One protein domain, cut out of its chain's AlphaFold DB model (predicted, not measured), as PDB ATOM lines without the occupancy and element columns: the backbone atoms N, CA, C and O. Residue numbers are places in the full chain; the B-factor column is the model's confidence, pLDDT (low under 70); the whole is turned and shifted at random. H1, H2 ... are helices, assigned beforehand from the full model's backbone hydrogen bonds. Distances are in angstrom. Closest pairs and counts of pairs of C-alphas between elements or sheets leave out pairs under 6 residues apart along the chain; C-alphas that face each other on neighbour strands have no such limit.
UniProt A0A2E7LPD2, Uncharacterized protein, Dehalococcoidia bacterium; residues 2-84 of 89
ATOM      1  N   ILE A   2     136.357 116.390 108.168       67.69
ATOM      2  CA  ILE A   2     137.131 117.486 108.803       67.69
ATOM      3  C   ILE A   2     136.950 117.590 110.338       67.69
ATOM      4  O   ILE A   2     137.893 117.908 111.054       67.69
ATOM      5  N   LEU A   3     135.754 117.265 110.851       70.69
ATOM      6  CA  LEU A   3     135.404 117.372 112.277       70.69
ATOM      7  C   LEU A   3     136.289 116.514 113.197       70.69
ATOM      8  O   LEU A   3     136.538 116.901 114.337       70.69
ATOM      9  N   LEU A   4     136.823 115.389 112.704       72.56
ATOM     10  CA  LEU A   4     137.706 114.514 113.487       72.56
ATOM     11  C   LEU A   4     138.997 115.225 113.922       72.56
ATOM     12  O   LEU A   4     139.498 114.964 115.015       72.56
ATOM     13  N   TYR A   5     139.492 116.173 113.120       72.06
ATOM     14  CA  TYR A   5     140.673 116.972 113.458       72.06
ATOM     15  C   TYR A   5     140.423 117.985 114.577       72.06
ATOM     16  O   TYR A   5     141.373 118.419 115.221       72.06
ATOM     17  N   LEU A   6     139.162 118.350 114.827       78.62
ATOM     18  CA  LEU A   6     138.783 119.288 115.882       78.62
ATOM     19  C   LEU A   6     138.426 118.574 117.190       78.62
ATOM     20  O   LEU A   6     138.664 119.117 118.265       78.62
ATOM     21  N   ILE A   7     137.946 117.330 117.136       84.62
ATOM     22  CA  ILE A   7     137.596 116.568 118.345       84.62
ATOM     23  C   ILE A   7     138.796 116.438 119.293       84.62
ATOM     24  O   ILE A   7     138.668 116.681 120.490       84.62
ATOM     25  N   THR A   8     139.983 116.114 118.778       83.38
ATOM     26  CA  THR A   8     141.197 115.962 119.603       83.38
ATOM     27  C   THR A   8     141.624 117.252 120.316       83.38
ATOM     28  O   THR A   8     141.823 117.203 121.533       83.38
ATOM     29  N   PRO A   9     141.750 118.411 119.638       84.50
ATOM     30  CA  PRO A   9     142.073 119.668 120.307       84.50
ATOM     31  C   PRO A   9     140.962 120.138 121.257       84.50
ATOM     32  O   PRO A   9     141.284 120.643 122.334       84.50
ATOM     33  N   PHE A  10     139.679 119.907 120.947       87.19
ATOM     34  CA  PHE A  10     138.578 120.203 121.875       87.19
ATOM     35  C   PHE A  10     138.635 119.340 123.141       87.19
ATOM     36  O   PHE A  10     138.529 119.875 124.244       87.19
ATOM     37  N   LEU A  11     138.884 118.032 123.020       86.56
ATOM     38  CA  LEU A  11     139.083 117.144 124.173       86.56
ATOM     39  C   LEU A  11     140.310 117.556 125.001       86.56
ATOM     40  O   LEU A  11     140.274 117.536 126.234       86.56
ATOM     41  N   GLY A  12     141.390 117.974 124.336       85.44
ATOM     42  CA  GLY A  12     142.587 118.502 124.991       85.44
ATOM     43  C   GLY A  12     142.311 119.784 125.784       85.44
ATOM     44  O   GLY A  12     142.749 119.908 126.932       85.44
ATOM     45  N   LEU A  13     141.546 120.708 125.203       87.62
ATOM     46  CA  LEU A  13     141.123 121.955 125.840       87.62
ATOM     47  C   LEU A  13     140.177 121.693 127.018       87.62
ATOM     48  O   LEU A  13     140.403 122.238 128.099       87.62
ATOM     49  N   LEU A  14     139.199 120.797 126.853       89.94
ATOM     50  CA  LEU A  14     138.280 120.383 127.914       89.94
ATOM     51  C   LEU A  14     139.038 119.781 129.104       89.94
ATOM     52  O   LEU A  14     138.828 120.185 130.244       89.94
ATOM     53  N   ARG A  15     139.985 118.869 128.855       87.62
ATOM     54  CA  ARG A  15     140.819 118.282 129.915       87.62
ATOM     55  C   ARG A  15     141.652 119.337 130.645       87.62
ATOM     56  O   ARG A  15     141.805 119.262 131.864       87.62
ATOM     57  N   ASN A  16     142.204 120.304 129.914       88.19
ATOM     58  CA  ASN A  16     142.982 121.390 130.505       88.19
ATOM     59  C   ASN A  16     142.103 122.297 131.379       88.19
ATOM     60  O   ASN A  16     142.499 122.653 132.489       88.19
ATOM     61  N   TYR A  17     140.886 122.587 130.920       90.25
ATOM     62  CA  TYR A  17     139.891 123.319 131.693       90.25
ATOM     63  C   TYR A  17     139.472 122.562 132.960       90.25
ATOM     64  O   TYR A  17     139.468 123.144 134.038       90.25
ATOM     65  N   ILE A  18     139.202 121.256 132.881       92.25
ATOM     66  CA  ILE A  18     138.824 120.451 134.054       92.25
ATOM     67  C   ILE A  18     139.925 120.485 135.123       92.25
ATOM     68  O   ILE A  18     139.630 120.718 136.294       92.25
ATOM     69  N   LYS A  19     141.188 120.285 134.726       88.88
ATOM     70  CA  LYS A  19     142.311 120.147 135.664       88.88
ATOM     71  C   LYS A  19     142.824 121.477 136.221       88.88
ATOM     72  O   LYS A  19     143.205 121.531 137.384       88.88
ATOM     73  N   TYR A  20     142.889 122.516 135.391       90.19
ATOM     74  CA  TYR A  20     143.545 123.782 135.743       90.19
ATOM     75  C   TYR A  20     142.597 124.985 135.739       90.19
ATOM     76  O   TYR A  20     143.045 126.088 136.029       90.19
ATOM     77  N   LYS A  21     141.317 124.802 135.376       88.19
ATOM     78  CA  LYS A  21     140.298 125.865 135.234       88.19
ATOM     79  C   LYS A  21     140.719 127.012 134.307       88.19
ATOM     80  O   LYS A  21     140.186 128.109 134.382       88.19
ATOM     81  N   GLN A  22     141.660 126.745 133.398       87.19
ATOM     82  CA  GLN A  22     142.222 127.729 132.475       87.19
ATOM     83  C   GLN A  22     142.105 127.256 131.028       87.19
ATOM     84  O   GLN A  22     142.451 126.119 130.688       87.19
ATOM     85  N   LEU A  23     141.685 128.170 130.155       86.00
ATOM     86  CA  LEU A  23     141.655 127.963 128.712       86.00
ATOM     87  C   LEU A  23     142.973 128.445 128.103       86.00
ATOM     88  O   LEU A  23     143.202 129.637 127.927       86.00
ATOM     89  N   LYS A  24     143.866 127.505 127.785       84.62
ATOM     90  CA  LYS A  24     145.137 127.810 127.116       84.62
ATOM     91  C   LYS A  24     144.986 127.619 125.614       84.62
ATOM     92  O   LYS A  24     145.194 126.524 125.095       84.62
ATOM     93  N   ILE A  25     144.658 128.706 124.923       85.69
ATOM     94  CA  ILE A  25     144.408 128.740 123.472       85.69
ATOM     95  C   ILE A  25     145.635 128.262 122.674       85.69
ATOM     96  O   ILE A  25     145.493 127.522 121.703       85.69
ATOM     97  N   PHE A  26     146.852 128.554 123.143       84.50
ATOM     98  CA  PHE A  26     148.087 128.030 122.544       84.50
ATOM     99  C   PHE A  26     148.152 126.495 122.520       84.50
ATOM    100  O   PHE A  26     148.624 125.902 121.552       84.50
ATOM    101  N   VAL A  27     147.652 125.833 123.571       80.81
ATOM    102  CA  VAL A  27     147.616 124.364 123.639       80.81
ATOM    103  C   VAL A  27     146.603 123.807 122.645       80.81
ATOM    104  O   VAL A  27     146.839 122.745 122.078       80.81
ATOM    105  N   PHE A  28     145.512 124.534 122.403       86.38
ATOM    106  CA  PHE A  28     144.511 124.171 121.407       86.38
ATOM    107  C   PHE A  28     145.053 124.306 119.980       86.38
ATOM    108  O   PHE A  28     144.924 123.360 119.209       86.38
ATOM    109  N   LEU A  29     145.711 125.425 119.651       86.31
ATOM    110  CA  LEU A  29     146.225 125.736 118.306       86.31
ATOM    111  C   LEU A  29     147.346 124.803 117.836       86.31
ATOM    112  O   LEU A  29     147.437 124.512 116.644       86.31
ATOM    113  N   ARG A  30     148.185 124.295 118.746       85.62
ATOM    114  CA  ARG A  30     149.337 123.454 118.368       85.62
ATOM    115  C   ARG A  30     148.931 122.178 117.617       85.62
ATOM    116  O   ARG A  30     149.641 121.723 116.731       85.62
ATOM    117  N   THR A  31     147.808 121.583 118.009       85.44
ATOM    118  CA  THR A  31     147.302 120.292 117.525       85.44
ATOM    119  C   THR A  31     146.824 120.356 116.068       85.44
ATOM    120  O   THR A  31     147.347 119.596 115.255       85.44
ATOM    121  N   PRO A  32     145.922 121.280 115.678       84.81
ATOM    122  CA  PRO A  32     145.556 121.464 114.277       84.81
ATOM    123  C   PRO A  32     146.733 121.954 113.421       84.81
ATOM    124  O   PRO A  32     146.845 121.532 112.273       84.81
ATOM    125  N   LEU A  33     147.654 122.763 113.969       86.50
ATOM    126  CA  LEU A  33     148.887 123.138 113.262       86.50
ATOM    127  C   LEU A  33     149.745 121.910 112.927       86.50
ATOM    128  O   LEU A  33     150.173 121.749 111.786       86.50
ATOM    129  N   LEU A  34     149.958 121.006 113.884       85.19
ATOM    130  CA  LEU A  34     150.696 119.764 113.642       85.19
ATOM    131  C   LEU A  34     150.008 118.863 112.621       85.19
ATOM    132  O   LEU A  34     150.680 118.321 111.747       85.19
ATOM    133  N   TYR A  35     148.683 118.736 112.680       84.00
ATOM    134  CA  TYR A  35     147.938 117.988 111.668       84.00
ATOM    135  C   TYR A  35     148.121 118.577 110.268       84.00
ATOM    136  O   TYR A  35     148.306 117.819 109.317       84.00
ATOM    137  N   PHE A  36     148.139 119.906 110.140       84.75
ATOM    138  CA  PHE A  36     148.419 120.576 108.873       84.75
ATOM    139  C   PHE A  36     149.826 120.247 108.351       84.75
ATOM    140  O   PHE A  36     149.971 119.831 107.201       84.75
ATOM    141  N   PHE A  37     150.855 120.344 109.199       85.12
ATOM    142  CA  PHE A  37     152.230 120.019 108.806       85.12
ATOM    143  C   PHE A  37     152.408 118.543 108.429       85.12
ATOM    144  O   PHE A  37     153.001 118.254 107.394       85.12
ATOM    145  N   ILE A  38     151.865 117.613 109.218       84.50
ATOM    146  CA  ILE A  38     151.969 116.170 108.951       84.50
ATOM    147  C   ILE A  38     151.253 115.814 107.647       84.50
ATOM    148  O   ILE A  38     151.811 115.097 106.820       84.50
ATOM    149  N   THR A  39     150.050 116.351 107.425       83.75
ATOM    150  CA  THR A  39     149.292 116.089 106.191       83.75
ATOM    151  C   THR A  39     150.038 116.618 104.966       83.75
ATOM    152  O   THR A  39     150.084 115.942 103.942       83.75
ATOM    153  N   LYS A  40     150.681 117.790 105.076       83.31
ATOM    154  CA  LYS A  40     151.482 118.370 103.990       83.31
ATOM    155  C   LYS A  40     152.777 117.593 103.725       83.31
ATOM    156  O   LYS A  40     153.145 117.434 102.567       83.31
ATOM    157  N   LEU A  41     153.451 117.110 104.770       83.62
ATOM    158  CA  LEU A  41     154.710 116.362 104.658       83.62
ATOM    159  C   LEU A  41     154.515 114.952 104.094       83.62
ATOM    160  O   LEU A  41     155.289 114.525 103.247       83.62
ATOM    161  N   PHE A  42     153.491 114.235 104.556       79.81
ATOM    162  CA  PHE A  42     153.284 112.830 104.196       79.81
ATOM    163  C   PHE A  42     152.268 112.625 103.066       79.81
ATOM    164  O   PHE A  42     152.095 111.495 102.620       79.81
ATOM    165  N   GLN A  43     151.576 113.686 102.621       77.88
ATOM    166  CA  GLN A  43     150.520 113.639 101.594       77.88
ATOM    167  C   GLN A  43     149.462 112.547 101.853       77.88
ATOM    168  O   GLN A  43     148.825 112.016 100.943       77.88
ATOM    169  N   THR A  44     149.263 112.173 103.118       68.94
ATOM    170  CA  THR A  44     148.353 111.095 103.494       68.94
ATOM    171  C   THR A  44     146.929 111.617 103.607       68.94
ATOM    172  O   THR A  44     146.625 112.410 104.494       68.94
ATOM    173  N   ASN A  45     146.021 111.086 102.784       69.44
ATOM    174  CA  ASN A  45     144.584 111.385 102.863       69.44
ATOM    175  C   ASN A  45     143.874 110.718 104.059       69.44
ATOM    176  O   ASN A  45     142.701 110.981 104.322       69.44
ATOM    177  N   THR A  46     144.554 109.833 104.794       80.62
ATOM    178  CA  THR A  46     143.943 109.074 105.892       80.62
ATOM    179  C   THR A  46     144.112 109.787 107.235       80.62
ATOM    180  O   THR A  46     145.192 109.768 107.822       80.62
ATOM    181  N   ILE A  47     143.014 110.325 107.776       78.25
ATOM    182  CA  ILE A  47     142.959 111.050 109.066       78.25
ATOM    183  C   ILE A  47     143.601 110.254 110.214       78.25
ATOM    184  O   ILE A  47     144.362 110.794 111.016       78.25
ATOM    185  N   TRP A  48     143.330 108.949 110.271       78.62
ATOM    186  CA  TRP A  48     143.853 108.058 111.308       78.62
ATOM    187  C   TRP A  48     145.381 107.959 111.306       78.62
ATOM    188  O   TRP A  48     145.994 107.942 112.372       78.62
ATOM    189  N   LYS A  49     146.004 107.944 110.121       80.94
ATOM    190  CA  LYS A  49     147.468 107.916 110.006       80.94
ATOM    191  C   LYS A  49     148.062 109.214 110.549       80.94
ATOM    192  O   LYS A  49     148.968 109.159 111.373       80.94
ATOM    193  N   THR A  50     147.488 110.360 110.183       83.00
ATOM    194  CA  THR A  50     147.905 111.680 110.686       83.00
ATOM    195  C   THR A  50     147.819 111.768 112.214       83.00
ATOM    196  O   THR A  50     148.755 112.244 112.854       83.00
ATOM    197  N   MET A  51     146.742 111.250 112.819       80.75
ATOM    198  CA  MET A  51     146.592 111.192 114.282       80.75
ATOM    199  C   MET A  51     147.651 110.309 114.959       80.75
ATOM    200  O   MET A  51     148.162 110.662 116.021       80.75
ATOM    201  N   MET A  52     147.996 109.164 114.366       85.94
ATOM    202  CA  MET A  52     149.034 108.286 114.916       85.94
ATOM    203  C   MET A  52     150.426 108.916 114.816       85.94
ATOM    204  O   MET A  52     151.179 108.889 115.793       85.94
ATOM    205  N   PHE A  53     150.740 109.551 113.685       85.38
ATOM    206  CA  PHE A  53     152.004 110.264 113.503       85.38
ATOM    207  C   PHE A  53     152.169 111.429 114.482       85.38
ATOM    208  O   PHE A  53     153.256 111.597 115.027       85.38
ATOM    209  N   GLU A  54     151.111 112.192 114.772       84.56
ATOM    210  CA  GLU A  54     151.155 113.273 115.770       84.56
ATOM    211  C   GLU A  54     151.556 112.751 117.157       84.56
ATOM    212  O   GLU A  54     152.435 113.321 117.812       84.56
ATOM    213  N   ARG A  55     150.990 111.614 117.576       88.38
ATOM    214  CA  ARG A  55     151.339 110.970 118.851       88.38
ATOM    215  C   ARG A  55     152.786 110.499 118.887       88.38
ATOM    216  O   ARG A  55     153.470 110.736 119.883       88.38
ATOM    217  N   TRP A  56     153.253 109.844 117.826       89.38
ATOM    218  CA  TRP A  56     154.634 109.364 117.735       89.38
ATOM    219  C   TRP A  56     155.630 110.522 117.706       89.38
ATOM    220  O   TRP A  56     156.615 110.496 118.441       89.38
ATOM    221  N   PHE A  57     155.327 111.583 116.958       88.19
ATOM    222  CA  PHE A  57     156.136 112.795 116.921       88.19
ATOM    223  C   PHE A  57     156.278 113.420 118.313       88.19
ATOM    224  O   PHE A  57     157.393 113.670 118.772       88.19
ATOM    225  N   PHE A  58     155.169 113.617 119.034       86.69
ATOM    226  CA  PHE A  58     155.221 114.172 120.388       86.69
ATOM    227  C   PHE A  58     155.951 113.271 121.384       86.69
ATOM    228  O   PHE A  58     156.578 113.786 122.312       86.69
ATOM    229  N   LEU A  59     155.853 111.951 121.225       89.94
ATOM    230  CA  LEU A  59     156.556 110.990 122.067       89.94
ATOM    231  C   LEU A  59     158.071 111.080 121.855       89.94
ATOM    232  O   LEU A  59     158.808 111.223 122.831       89.94
ATOM    233  N   ILE A  60     158.524 111.082 120.601       91.44
ATOM    234  CA  ILE A  60     159.946 111.204 120.254       91.44
ATOM    235  C   ILE A  60     160.484 112.559 120.713       91.44
ATOM    236  O   ILE A  60     161.467 112.608 121.448       91.44
ATOM    237  N   TYR A  61     159.791 113.652 120.380       90.56
ATOM    238  CA  TYR A  61     160.182 115.005 120.776       90.56
ATOM    239  C   TYR A  61     160.374 115.131 122.292       90.56
ATOM    240  O   TYR A  61     161.396 115.632 122.756       90.56
ATOM    241  N   LYS A  62     159.414 114.644 123.088       88.62
ATOM    242  CA  LYS A  62     159.511 114.700 124.553       88.62
ATOM    243  C   LYS A  62     160.621 113.815 125.104       88.62
ATOM    244  O   LYS A  62     161.228 114.192 126.102       88.62
ATOM    245  N   SER A  63     160.864 112.666 124.481       90.12
ATOM    246  CA  SER A  63     161.934 111.757 124.895       90.12
ATOM    247  C   SER A  63     163.299 112.409 124.686       90.12
ATOM    248  O   SER A  63     164.091 112.481 125.620       90.12
ATOM    249  N   LEU A  64     163.527 112.996 123.507       93.69
ATOM    250  CA  LEU A  64     164.752 113.740 123.201       93.69
ATOM    251  C   LEU A  64     164.924 114.960 124.114       93.69
ATOM    252  O   LEU A  64     166.000 115.164 124.666       93.69
ATOM    253  N   LEU A  65     163.856 115.733 124.340       91.88
ATOM    254  CA  LEU A  65     163.892 116.888 125.240       91.88
ATOM    255  C   LEU A  65     164.225 116.484 126.685       91.88
ATOM    256  O   LEU A  65     164.977 117.179 127.363       91.88
ATOM    257  N   SER A  66     163.668 115.369 127.159       92.00
ATOM    258  CA  SER A  66     163.948 114.837 128.496       92.00
ATOM    259  C   SER A  66     165.395 114.369 128.637       92.00
ATOM    260  O   SER A  66     165.972 114.545 129.708       92.00
ATOM    261  N   LEU A  67     165.962 113.769 127.586       91.50
ATOM    262  CA  LEU A  67     167.368 113.365 127.554       91.50
ATOM    263  C   LEU A  67     168.285 114.590 127.568       91.50
ATOM    264  O   LEU A  67     169.190 114.659 128.389       91.50
ATOM    265  N   TYR A  68     168.003 115.589 126.727       92.31
ATOM    266  CA  TYR A  68     168.783 116.825 126.663       92.31
ATOM    267  C   TYR A  68     168.769 117.607 127.985       92.31
ATOM    268  O   TYR A  68     169.795 118.118 128.423       92.31
ATOM    269  N   ASN A  69     167.612 117.689 128.647       91.44
ATOM    270  CA  ASN A  69     167.474 118.433 129.900       91.44
ATOM    271  C   ASN A  69     167.969 117.677 131.136       91.44
ATOM    272  O   ASN A  69     167.925 118.258 132.226       91.44
ATOM    273  N   ASP A  70     168.389 116.420 130.986       89.69
ATOM    274  CA  ASP A  70     168.740 115.521 132.083       89.69
ATOM    275  C   ASP A  70     167.687 115.528 133.209       89.69
ATOM    276  O   ASP A  70     167.939 115.696 134.408       89.69
ATOM    277  N   ASP A  71     166.432 115.405 132.777       87.75
ATOM    278  CA  ASP A  71     165.255 115.467 133.641       87.75
ATOM    279  C   ASP A  71     165.290 114.392 134.736       87.75
ATOM    280  O   ASP A  71     164.692 114.568 135.803       87.75
ATOM    281  N   TYR A  72     165.963 113.272 134.459       87.44
ATOM    282  CA  TYR A  72     166.125 112.160 135.383       87.44
ATOM    283  C   TYR A  72     166.985 112.562 136.583       87.44
ATOM    284  O   TYR A  72     166.496 112.491 137.714       87.44
ATOM    285  N   ASN A  73     168.209 113.051 136.356       88.12
ATOM    286  CA  ASN A  73     169.107 113.419 137.449       88.12
ATOM    287  C   ASN A  73     168.550 114.600 138.251       88.12
ATOM    288  O   ASN A  73     168.486 114.527 139.478       88.12
ATOM    289  N   LYS A  74     167.983 115.615 137.585       89.62
ATOM    290  CA  LYS A  74     167.333 116.752 138.264       89.62
ATOM    291  C   LYS A  74     166.191 116.326 139.187       89.62
ATOM    292  O   LYS A  74     166.046 116.837 140.299       89.62
ATOM    293  N   LYS A  75     165.338 115.394 138.743       87.81
ATOM    294  CA  LYS A  75     164.253 114.870 139.588       87.81
ATOM    295  C   LYS A  75     164.820 114.014 140.713       87.81
ATOM    296  O   LYS A  75     164.394 114.196 141.850       87.81
ATOM    297  N   LYS A  76     165.783 113.136 140.424       87.31
ATOM    298  CA  LYS A  76     166.462 112.301 141.422       87.31
ATOM    299  C   LYS A  76     167.038 113.157 142.554       87.31
ATOM    300  O   LYS A  76     166.690 112.930 143.709       87.31
ATOM    301  N   GLU A  77     167.795 114.202 142.233       88.25
ATOM    302  CA  GLU A  77     168.335 115.158 143.208       88.25
ATOM    303  C   GLU A  77     167.237 115.866 144.011       88.25
ATOM    304  O   GLU A  77     167.318 115.959 145.237       88.25
ATOM    305  N   LYS A  78     166.159 116.309 143.348       90.31
ATOM    306  CA  LYS A  78     165.001 116.911 144.027       90.31
ATOM    307  C   LYS A  78     164.387 115.960 145.059       90.31
ATOM    308  O   LYS A  78     164.016 116.409 146.144       90.31
ATOM    309  N   TYR A  79     164.251 114.674 144.739       87.06
ATOM    310  CA  TYR A  79     163.695 113.676 145.657       87.06
ATOM    311  C   TYR A  79     164.665 113.325 146.789       87.06
ATOM    312  O   TYR A  79     164.225 113.238 147.933       87.06
ATOM    313  N   ILE A  80     165.967 113.220 146.503       89.50
ATOM    314  CA  ILE A  80     167.017 113.059 147.520       89.50
ATOM    315  C   ILE A  80     166.949 114.207 148.528       89.50
ATOM    316  O   ILE A  80     166.857 113.963 149.727       89.50
ATOM    317  N   LYS A  81     166.887 115.457 148.055       88.94
ATOM    318  CA  LYS A  81     166.791 116.639 148.922       88.94
ATOM    319  C   LYS A  81     165.484 116.688 149.715       88.94
ATOM    320  O   LYS A  81     165.486 117.109 150.866       88.94
ATOM    321  N   LYS A  82     164.363 116.286 149.108       91.50
ATOM    322  CA  LYS A  82     163.040 116.354 149.746       91.50
ATOM    323  C   LYS A  82     162.833 115.281 150.820       91.50
ATOM    324  O   LYS A  82     162.161 115.557 151.805       91.50
ATOM    325  N   TYR A  83     163.359 114.077 150.607       90.69
ATOM    326  CA  TYR A  83     163.088 112.910 151.456       90.69
ATOM    327  C   TYR A  83     164.330 112.374 152.183       90.69
ATOM    328  O   TYR A  83     164.231 111.381 152.892       90.69
ATOM    329  N   GLY A  84     165.500 113.000 152.007       87.31
ATOM    330  CA  GLY A  84     166.753 112.556 152.625       87.31
ATOM    331  C   GLY A  84     167.221 111.178 152.147       87.31
ATOM    332  O   GLY A  84     167.919 110.482 152.880       87.31
TER     333      GLY A  84
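AT A GLANCE: This is residues 2 to 84 of the 89 residues of an uncharacterized protein of Dehalococcoidia bacterium (UniProt A0A2E7LPD2). One end of the long helix H3 packs on H2 of the helical hairpin H1 and H2; residues 59 to 84, with the rest of H3 and H4, stick out as an arm. The printed 83 residues hold four named helices, H1 to H4 in order, and no named strand: all helix. The whole is loose, radius of gyration of the C-alphas 16.9 A, spanning 54 by 31 by 17 A.

IN THESE COORDINATES: Find C-alpha 47 at (142.959, 111.050, 109.066); from there H3, residues 47 to 68, runs 31.8 A. H2 is residues 25 to 42, 26.5 A; H1 is 4 to 20, 24.8 A. H4, residues 71 to 83, ends at (163.088, 112.910, 151.456).

HOW THE PARTS SIT: Look at Thr 50 and Ile 38, the closest C-alphas, 6.3 A, where H3 touches H2 with residues 50 to 54 alone. H1 touches H2, closest C-alphas Pro 9 and Phe 28, 5.2 A, at a shallow tilt of 29 degrees, opposite ways. H4 touches no helix. Every O i to N i+4 pair is within hydrogen-bond range in H3 and H4, 11 of 13 in H1, 12 of 14 in H2.

THE WHOLE: The farthest C-alphas, Asn 45 and Gly 84, are 54.5 A apart. The printed part has no cut, and its three links are tight. Residues 2, 44 and 45 have pLDDT under 70.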